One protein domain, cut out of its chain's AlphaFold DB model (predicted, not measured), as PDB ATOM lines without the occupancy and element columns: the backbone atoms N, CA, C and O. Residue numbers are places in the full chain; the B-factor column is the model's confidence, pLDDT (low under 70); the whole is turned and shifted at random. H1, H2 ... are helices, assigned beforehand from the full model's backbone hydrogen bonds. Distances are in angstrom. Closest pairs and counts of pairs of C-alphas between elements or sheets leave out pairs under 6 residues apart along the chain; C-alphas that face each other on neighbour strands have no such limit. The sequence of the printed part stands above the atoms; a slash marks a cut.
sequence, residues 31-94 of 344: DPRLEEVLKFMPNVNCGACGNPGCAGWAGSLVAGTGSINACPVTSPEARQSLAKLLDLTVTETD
ATOM      1  N   ASP A  31     165.936 137.145  97.216       74.69
ATOM      2  CA  ASP A  31     165.799 138.587  97.435       74.69
ATOM      3  C   ASP A  31     165.896 138.875  98.949       74.69
ATOM      4  O   ASP A  31     165.122 138.288  99.712       74.69
ATOM      5  N   PRO A  32     166.799 139.764  99.410       78.69
ATOM      6  CA  PRO A  32     166.960 140.094 100.829       78.69
ATOM      7  C   PRO A  32     165.660 140.549 101.505       78.69
ATOM      8  O   PRO A  32     165.447 140.301 102.692       78.69
ATOM      9  N   ARG A  33     164.744 141.158 100.740       82.62
ATOM     10  CA  ARG A  33     163.436 141.603 101.236       82.62
ATOM     11  C   ARG A  33     162.542 140.433 101.642       82.62
ATOM     12  O   ARG A  33     161.647 140.611 102.464       82.62
ATOM     13  N   LEU A  34     162.769 139.231 101.105       84.38
ATOM     14  CA  LEU A  34     161.967 138.051 101.429       84.38
ATOM     15  C   LEU A  34     162.077 137.683 102.911       84.38
ATOM     16  O   LEU A  34     161.065 137.375 103.539       84.38
ATOM     17  N   GLU A  35     163.281 137.748 103.482       83.25
ATOM     18  CA  GLU A  35     163.502 137.447 104.899       83.25
ATOM     19  C   GLU A  35     162.791 138.447 105.815       83.25
ATOM     20  O   GLU A  35     162.257 138.074 106.861       83.25
ATOM     21  N   GLU A  36     162.740 139.716 105.416       86.19
ATOM     22  CA  GLU A  36     162.031 140.756 106.159       86.19
ATOM     23  C   GLU A  36     160.514 140.580 106.066       86.19
ATOM     24  O   GLU A  36     159.821 140.626 107.083       86.19
ATOM     25  N   VAL A  37     160.001 140.289 104.870       87.00
ATOM     26  CA  VAL A  37     158.577 140.029 104.620       87.00
ATOM     27  C   VAL A  37     158.092 138.791 105.385       87.00
ATOM     28  O   VAL A  37     156.996 138.807 105.952       87.00
ATOM     29  N   LEU A  38     158.910 137.735 105.473       88.00
ATOM     30  CA  LEU A  38     158.587 136.500 106.196       88.00
ATOM     31  C   LEU A  38     158.295 136.722 107.689       88.00
ATOM     32  O   LEU A  38     157.465 136.006 108.253       88.00
ATOM     33  N   LYS A  39     158.905 137.732 108.322       88.50
ATOM     34  CA  LYS A  39     158.680 138.059 109.745       88.50
ATOM     35  C   LYS A  39     157.244 138.501 110.034       88.50
ATOM     36  O   LYS A  39     156.763 138.313 111.146       88.50
ATOM     37  N   PHE A  40     156.554 139.052 109.037       87.44
ATOM     38  CA  PHE A  40     155.170 139.519 109.156       87.44
ATOM     39  C   PHE A  40     154.139 138.467 108.725       87.44
ATOM     40  O   PHE A  40     152.933 138.729 108.736       87.44
ATOM     41  N   MET A  41     154.586 137.279 108.311       88.38
ATOM     42  CA  MET A  41     153.689 136.217 107.878       88.38
ATOM     43  C   MET A  41     153.003 135.537 109.068       88.38
ATOM     44  O   MET A  41     153.628 135.311 110.103       88.38
ATOM     45  N   PRO A  42     151.748 135.082 108.911       84.75
ATOM     46  CA  PRO A  42     151.042 134.368 109.973       84.75
ATOM     47  C   PRO A  42     151.582 132.944 110.218       84.75
ATOM     48  O   PRO A  42     151.169 132.295 111.169       84.75
ATOM     49  N   ASN A  43     152.457 132.422 109.347       86.06
ATOM     50  CA  ASN A  43     153.113 131.106 109.442       86.06
ATOM     51  C   ASN A  43     152.187 129.879 109.595       86.06
ATOM     52  O   ASN A  43     152.644 128.771 109.864       86.06
ATOM     53  N   VAL A  44     150.888 130.035 109.319       85.50
ATOM     54  CA  VAL A  44     149.896 128.941 109.359       85.50
ATOM     55  C   VAL A  44     149.996 128.019 108.133       85.50
ATOM     56  O   VAL A  44     149.476 126.908 108.152       85.50
ATOM     57  N   ASN A  45     150.630 128.470 107.043       87.00
ATOM     58  CA  ASN A  45     150.827 127.692 105.808       87.00
ATOM     59  C   ASN A  45     149.541 127.018 105.283       87.00
ATOM     60  O   ASN A  45     149.541 125.892 104.798       87.00
ATOM     61  N   CYS A  46     148.408 127.715 105.399       83.56
ATOM     62  CA  CYS A  46     147.088 127.120 105.205       83.56
ATOM     63  C   CYS A  46     146.592 127.069 103.751       83.56
ATOM     64  O   CYS A  46     145.560 126.444 103.511       83.56
ATOM     65  N   GLY A  47     147.267 127.759 102.826       84.31
ATOM     66  CA  GLY A  47     146.904 127.836 101.405       84.31
ATOM     67  C   GLY A  47     145.646 128.653 101.081       84.31
ATOM     68  O   GLY A  47     145.256 128.725  99.922       84.31
ATOM     69  N   ALA A  48     145.009 129.295 102.067       83.19
ATOM     70  CA  ALA A  48     143.740 130.006 101.867       83.19
ATOM     71  C   ALA A  48     143.832 131.178 100.872       83.19
ATOM     72  O   ALA A  48     142.848 131.509 100.224       83.19
ATOM     73  N   CYS A  49     145.014 131.782 100.733       83.81
ATOM     74  CA  CYS A  49     145.286 132.856  99.779       83.81
ATOM     75  C   CYS A  49     145.661 132.366  98.368       83.81
ATOM     76  O   CYS A  49     146.098 133.171  97.551       83.81
ATOM     77  N   GLY A  50     145.585 131.057  98.097       84.19
ATOM     78  CA  GLY A  50     145.950 130.459  96.806       84.19
ATOM     79  C   GLY A  50     147.453 130.251  96.576       84.19
ATOM     80  O   GLY A  50     147.832 129.675  95.563       84.19
ATOM     81  N   ASN A  51     148.311 130.669  97.512       89.62
ATOM     82  CA  ASN A  51     149.762 130.478  97.432       89.62
ATOM     83  C   ASN A  51     150.220 129.201  98.169       89.62
ATOM     84  O   ASN A  51     149.574 128.800  99.147       89.62
ATOM     85  N   PRO A  52     151.354 128.584  97.767       87.81
ATOM     86  CA  PRO A  52     151.924 127.404  98.422       87.81
ATOM     87  C   PRO A  52     152.585 127.785  99.758       87.81
ATOM     88  O   PRO A  52     153.805 127.848  99.896       87.81
ATOM     89  N   GLY A  53     151.755 128.080 100.755       88.81
ATOM     90  CA  GLY A  53     152.189 128.477 102.091       88.81
ATOM     91  C   GLY A  53     152.548 129.960 102.224       88.81
ATOM     92  O   GLY A  53     152.376 130.769 101.310       88.81
ATOM     93  N   CYS A  54     153.026 130.320 103.414       91.31
ATOM     94  CA  CYS A  54     153.349 131.697 103.781       91.31
ATOM     95  C   CYS A  54     154.572 132.222 103.024       91.31
ATOM     96  O   CYS A  54     154.541 133.350 102.544       91.31
ATOM     97  N   ALA A  55     155.602 131.389 102.842       89.94
ATOM     98  CA  ALA A  55     156.779 131.751 102.055       89.94
ATOM     99  C   ALA A  55     156.451 131.962 100.569       89.94
ATOM    100  O   ALA A  55     156.963 132.895  99.957       89.94
ATOM    101  N   GLY A  56     155.542 131.155 100.006       88.25
ATOM    102  CA  GLY A  56     155.062 131.345  98.637       88.25
ATOM    103  C   GLY A  56     154.345 132.683  98.452       88.25
ATOM    104  O   GLY A  56     154.616 133.407  97.497       88.25
ATOM    105  N   TRP A  57     153.482 133.060  99.404       91.25
ATOM    106  CA  TRP A  57     152.831 134.371  99.369       91.25
ATOM    107  C   TRP A  57     153.839 135.515  99.547       91.25
ATOM    108  O   TRP A  57     153.812 136.459  98.763       91.25
ATOM    109  N   ALA A  58     154.776 135.402 100.494       90.56
ATOM    110  CA  ALA A  58     155.858 136.370 100.676       90.56
ATOM    111  C   ALA A  58     156.660 136.589  99.378       90.56
ATOM    112  O   ALA A  58     156.861 137.730  98.966       90.56
ATOM    113  N   GLY A  59     157.024 135.506  98.683       89.19
ATOM    114  CA  GLY A  59     157.686 135.573  97.379       89.19
ATOM    115  C   GLY A  59     156.840 136.278  96.318       89.19
ATOM    116  O   GLY A  59     157.354 137.129  95.597       89.19
ATOM    117  N   SER A  60     155.531 135.999  96.263       88.94
ATOM    118  CA  SER A  60     154.620 136.668  95.321       88.94
ATOM    119  C   SER A  60     154.521 138.181  95.555       88.94
ATOM    120  O   SER A  60     154.428 138.944  94.592       88.94
ATOM    121  N   LEU A  61     154.584 138.624  96.819       89.38
ATOM    122  CA  LEU A  61     154.562 140.043  97.177       89.38
ATOM    123  C   LEU A  61     155.854 140.744  96.748       89.38
ATOM    124  O   LEU A  61     155.795 141.798  96.123       89.38
ATOM    125  N   VAL A  62     157.013 140.138  97.027       88.31
ATOM    126  CA  VAL A  62     158.325 140.685  96.636       88.31
ATOM    127  C   VAL A  62     158.484 140.734  95.112       88.31
ATOM    128  O   VAL A  62     159.040 141.692  94.578       88.31
ATOM    129  N   ALA A  63     157.943 139.738  94.405       85.69
ATOM    130  CA  ALA A  63     157.924 139.681  92.944       85.69
ATOM    131  C   ALA A  63     156.892 140.627  92.294       85.69
ATOM    132  O   ALA A  63     156.818 140.681  91.068       85.69
ATOM    133  N   GLY A  64     156.061 141.327  93.077       83.12
ATOM    134  CA  GLY A  64     155.029 142.239  92.567       83.12
ATOM    135  C   GLY A  64     153.854 141.556  91.852       83.12
ATOM    136  O   GLY A  64     153.071 142.223  91.182       83.12
ATOM    137  N   THR A  65     153.718 140.233  91.974       83.69
ATOM    138  CA  THR A  65     152.647 139.446  91.328       83.69
ATOM    139  C   THR A  65     151.482 139.142  92.272       83.69
ATOM    140  O   THR A  65     150.380 138.826  91.820       83.69
ATOM    141  N   GLY A  66     151.711 139.229  93.584       81.12
ATOM    142  CA  GLY A  66     150.732 138.938  94.626       81.12
ATOM    143  C   GLY A  66     150.029 140.181  95.170       81.12
ATOM    144  O   GLY A  66     150.606 141.259  95.267       81.12
ATOM    145  N   SER A  67     148.777 140.015  95.603       86.25
ATOM    146  CA  SER A  67     148.045 141.061  96.327       86.25
ATOM    147  C   SER A  67     148.336 141.011  97.828       86.25
ATOM    148  O   SER A  67     148.300 139.942  98.449       86.25
ATOM    149  N   ILE A  68     148.524 142.184  98.437       85.69
ATOM    150  CA  ILE A  68     148.692 142.345  99.889       85.69
ATOM    151  C   ILE A  68     147.433 141.964 100.692       85.69
ATOM    152  O   ILE A  68     147.509 141.584 101.862       85.69
ATOM    153  N   ASN A  69     146.267 141.988 100.044       84.25
ATOM    154  CA  ASN A  69     144.993 141.594 100.647       84.25
ATOM    155  C   ASN A  69     144.672 140.108 100.446       84.25
ATOM    156  O   ASN A  69     143.662 139.635 100.956       84.25
ATOM    157  N   ALA A  70     145.514 139.355  99.727       84.81
ATOM    158  CA  ALA A  70     145.222 137.962  99.391       84.81
ATOM    159  C   ALA A  70     145.150 137.051 100.625       84.81
ATOM    160  O   ALA A  70     144.405 136.074 100.623       84.81
ATOM    161  N   CYS A  71     145.928 137.338 101.674       86.44
ATOM    162  CA  CYS A  71     145.888 136.562 102.908       86.44
ATOM    163  C   CYS A  71     144.819 137.107 103.866       86.44
ATOM    164  O   CYS A  71     145.011 138.199 104.407       86.44
ATOM    165  N   PRO A  72     143.747 136.345 104.153       78.94
ATOM    166  CA  PRO A  72     142.703 136.784 105.079       78.94
ATOM    167  C   PRO A  72     143.128 136.654 106.554       78.94
ATOM    168  O   PRO A  72     142.534 137.269 107.431       78.94
ATOM    169  N   VAL A  73     144.186 135.881 106.830       83.81
ATOM    170  CA  VAL A  73     144.697 135.611 108.187       83.81
ATOM    171  C   VAL A  73     145.643 136.709 108.681       83.81
ATOM    172  O   VAL A  73     145.822 136.871 109.884       83.81
ATOM    173  N   THR A  74     146.270 137.461 107.775       84.94
ATOM    174  CA  THR A  74     147.225 138.513 108.152       84.94
ATOM    175  C   THR A  74     146.505 139.634 108.898       84.94
ATOM    176  O   THR A  74     145.493 140.153 108.411       84.94
ATOM    177  N   SER A  75     147.029 140.014 110.068       81.69
ATOM    178  CA  SER A  75     146.436 141.078 110.879       81.69
ATOM    179  C   SER A  75     146.507 142.432 110.155       81.69
ATOM    180  O   SER A  75     147.384 142.628 109.304       81.69
ATOM    181  N   PRO A  76     145.598 143.378 110.450       81.88
ATOM    182  CA  PRO A  76     145.646 144.720 109.869       81.88
ATOM    183  C   PRO A  76     146.997 145.421 110.085       81.88
ATOM    184  O   PRO A  76     147.537 146.013 109.153       81.88
ATOM    185  N   GLU A  77     147.593 145.278 111.269       83.44
ATOM    186  CA  GLU A  77     148.867 145.903 111.653       83.44
ATOM    187  C   GLU A  77     150.044 145.296 110.878       83.44
ATOM    188  O   GLU A  77     150.905 146.016 110.356       83.44
ATOM    189  N   ALA A  78     150.060 143.963 110.747       85.19
ATOM    190  CA  ALA A  78     151.053 143.257 109.946       85.19
ATOM    191  C   ALA A  78     150.926 143.636 108.463       85.19
ATOM    192  O   ALA A  78     151.932 143.858 107.790       85.19
ATOM    193  N   ARG A  79     149.695 143.790 107.958       87.19
ATOM    194  CA  ARG A  79     149.428 144.206 106.574       87.19
ATOM    195  C   ARG A  79     149.885 145.642 106.303       87.19
ATOM    196  O   ARG A  79     150.491 145.893 105.268       87.19
ATOM    197  N   GLN A  80     149.656 146.565 107.234       85.12
ATOM    198  CA  GLN A  80     150.164 147.937 107.128       85.12
ATOM    199  C   GLN A  80     151.697 147.988 107.163       85.12
ATOM    200  O   GLN A  80     152.304 148.749 106.414       85.12
ATOM    201  N   SER A  81     152.327 147.163 108.002       86.81
ATOM    202  CA  SER A  81     153.791 147.057 108.059       86.81
ATOM    203  C   SER A  81     154.368 146.518 106.747       86.81
ATOM    204  O   SER A  81     155.316 147.088 106.211       86.81
ATOM    205  N   LEU A  82     153.737 145.488 106.174       88.12
ATOM    206  CA  LEU A  82     154.092 144.937 104.863       88.12
ATOM    207  C   LEU A  82     153.931 145.959 103.732       88.12
ATOM    208  O   LEU A  82     154.788 146.036 102.857       88.12
ATOM    209  N   ALA A  83     152.866 146.758 103.762       86.94
ATOM    210  CA  ALA A  83     152.632 147.812 102.781       86.94
ATOM    211  C   ALA A  83     153.728 148.873 102.793       86.94
ATOM    212  O   ALA A  83     154.223 149.241 101.735       86.94
ATOM    213  N   LYS A  84     154.145 149.317 103.983       86.44
ATOM    214  CA  LYS A  84     155.254 150.270 104.130       86.44
ATOM    215  C   LYS A  84     156.574 149.697 103.623       86.44
ATOM    216  O   LYS A  84     157.349 150.424 103.018       86.44
ATOM    217  N   LEU A  85     156.827 148.411 103.874       85.81
ATOM    218  CA  LEU A  85     158.071 147.751 103.473       85.81
ATOM    219  C   LEU A  85     158.181 147.565 101.952       85.81
ATOM    220  O   LEU A  85     159.272 147.648 101.396       85.81
ATOM    221  N   LEU A  86     157.058 147.289 101.288       84.56
ATOM    222  CA  LEU A  86     157.009 146.967  99.858       84.56
ATOM    223  C   LEU A  86     156.481 148.111  98.982       84.56
ATOM    224  O   LEU A  86     156.296 147.905  97.787       84.56
ATOM    225  N   ASP A  87     156.235 149.284  99.571       82.06
ATOM    226  CA  ASP A  87     155.610 150.445  98.922       82.06
ATOM    227  C   ASP A  87     154.288 150.093  98.204       82.06
ATOM    228  O   ASP A  87     154.019 150.472  97.065       82.06
ATOM    229  N   LEU A  88     153.452 149.294  98.878       82.62
ATOM    230  CA  LEU A  88     152.159 148.837  98.368       82.62
ATOM    231  C   LEU A  88     151.008 149.584  99.038       82.62
ATOM    232  O   LEU A  88     151.026 149.871 100.234       82.62
ATOM    233  N   THR A  89     149.941 149.827  98.283       77.19
ATOM    234  CA  THR A  89     148.716 150.428  98.818       77.19
ATOM    235  C   THR A  89     147.824 149.365  99.463       77.19
ATOM    236  O   THR A  89     147.485 148.349  98.853       77.19
ATOM    237  N   VAL A  90     147.423 149.590 100.719       74.31
ATOM    238  CA  VAL A  90     146.403 148.766 101.388       74.31
ATOM    239  C   VAL A  90     145.038 149.355 101.083       74.31
ATOM    240  O   VAL A  90     144.738 150.478 101.476       74.31
ATOM    241  N   THR A  91     144.182 148.583 100.426       72.19
ATOM    242  CA  THR A  91     142.748 148.876 100.412       72.19
ATOM    243  C   THR A  91     142.114 148.260 101.649       72.19
ATOM    244  O   THR A  91     142.111 147.036 101.790       72.19
ATOM    245  N   GLU A  92     141.575 149.089 102.540       64.69
ATOM    246  CA  GLU A  92     140.752 148.604 103.644       64.69
ATOM    247  C   GLU A  92     139.481 147.964 103.082       64.69
ATOM    248  O   GLU A  92     138.644 148.619 102.462       64.69
ATOM    249  N   THR A  93     139.360 146.655 103.261       63.59
ATOM    250  CA  THR A  93     138.134 145.908 102.987       63.59
ATOM    251  C   THR A  93     137.430 145.613 104.299       63.59
ATOM    252  O   THR A  93     138.101 145.299 105.285       63.59
ATOM    253  N   ASP A  94     136.094 145.646 104.290       67.00
ATOM    254  CA  ASP A  94     135.274 145.185 105.411       67.00
ATOM    255  C   ASP A  94     135.808 143.849 105.935       67.00
ATOM    256  O   ASP A  94     136.081 142.930 105.150       67.00
TER     257      ASP A  94
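AT A GLANCE: This is residues 31 to 94 of the 344 residues of the protein "Ion-translocating oxidoreductase complex subunit B" of Myxococcales bacterium (UniProt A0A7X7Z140). Three short helices are linked by long loops: H3 stands near a helical hairpin of H1 and H2, without clearly touching it. The loops, residues 39 to 52 and 63 to 75, and the tail after H3 make up much of the rest. The printed part has 64 residues, 28 of them, under half, in the helices H1, H2, H3 in chain order; it is all helix, with no named strand. It is compact, radius of gyration of the C-alphas 10.4 A, and spans 25 by 24 by 19 A.

HOW THE PARTS SIT: H3, residues 76 to 86, and H1, residues 32 to 38, are close but not clearly touching, the closest C-alphas, Val 37 and Leu 82, 6.7 A apart; they run opposite ways at a shallow tilt of 7 degrees. H2, residues 53 to 62, touches H1, the closest C-alphas, Val 37 and Ala 58, 6.0 A apart, opposite ways at a steep tilt of 44 degrees. H2 and H3 are close but not clearly touching, Val 62 and Leu 86 having the closest C-alphas, 7.2 A. Every O i to N i+4 pair is within hydrogen-bond range in H2 and H3, 2 of 3 in H1.

IN THESE COORDINATES: H3 measures 15.3 A, from C-alpha 76 at (145.646, 144.720, 109.869); H2 14.7 A; H1 10.6 A, from C-alpha 32 at (166.960, 140.094, 100.829).

THE WHOLE: The C-alphas farthest apart, Pro 32 and Asp 94, are 32.4 A apart. The printed part has no cut; both links are long. Residues 92 to 94 have pLDDT under 70.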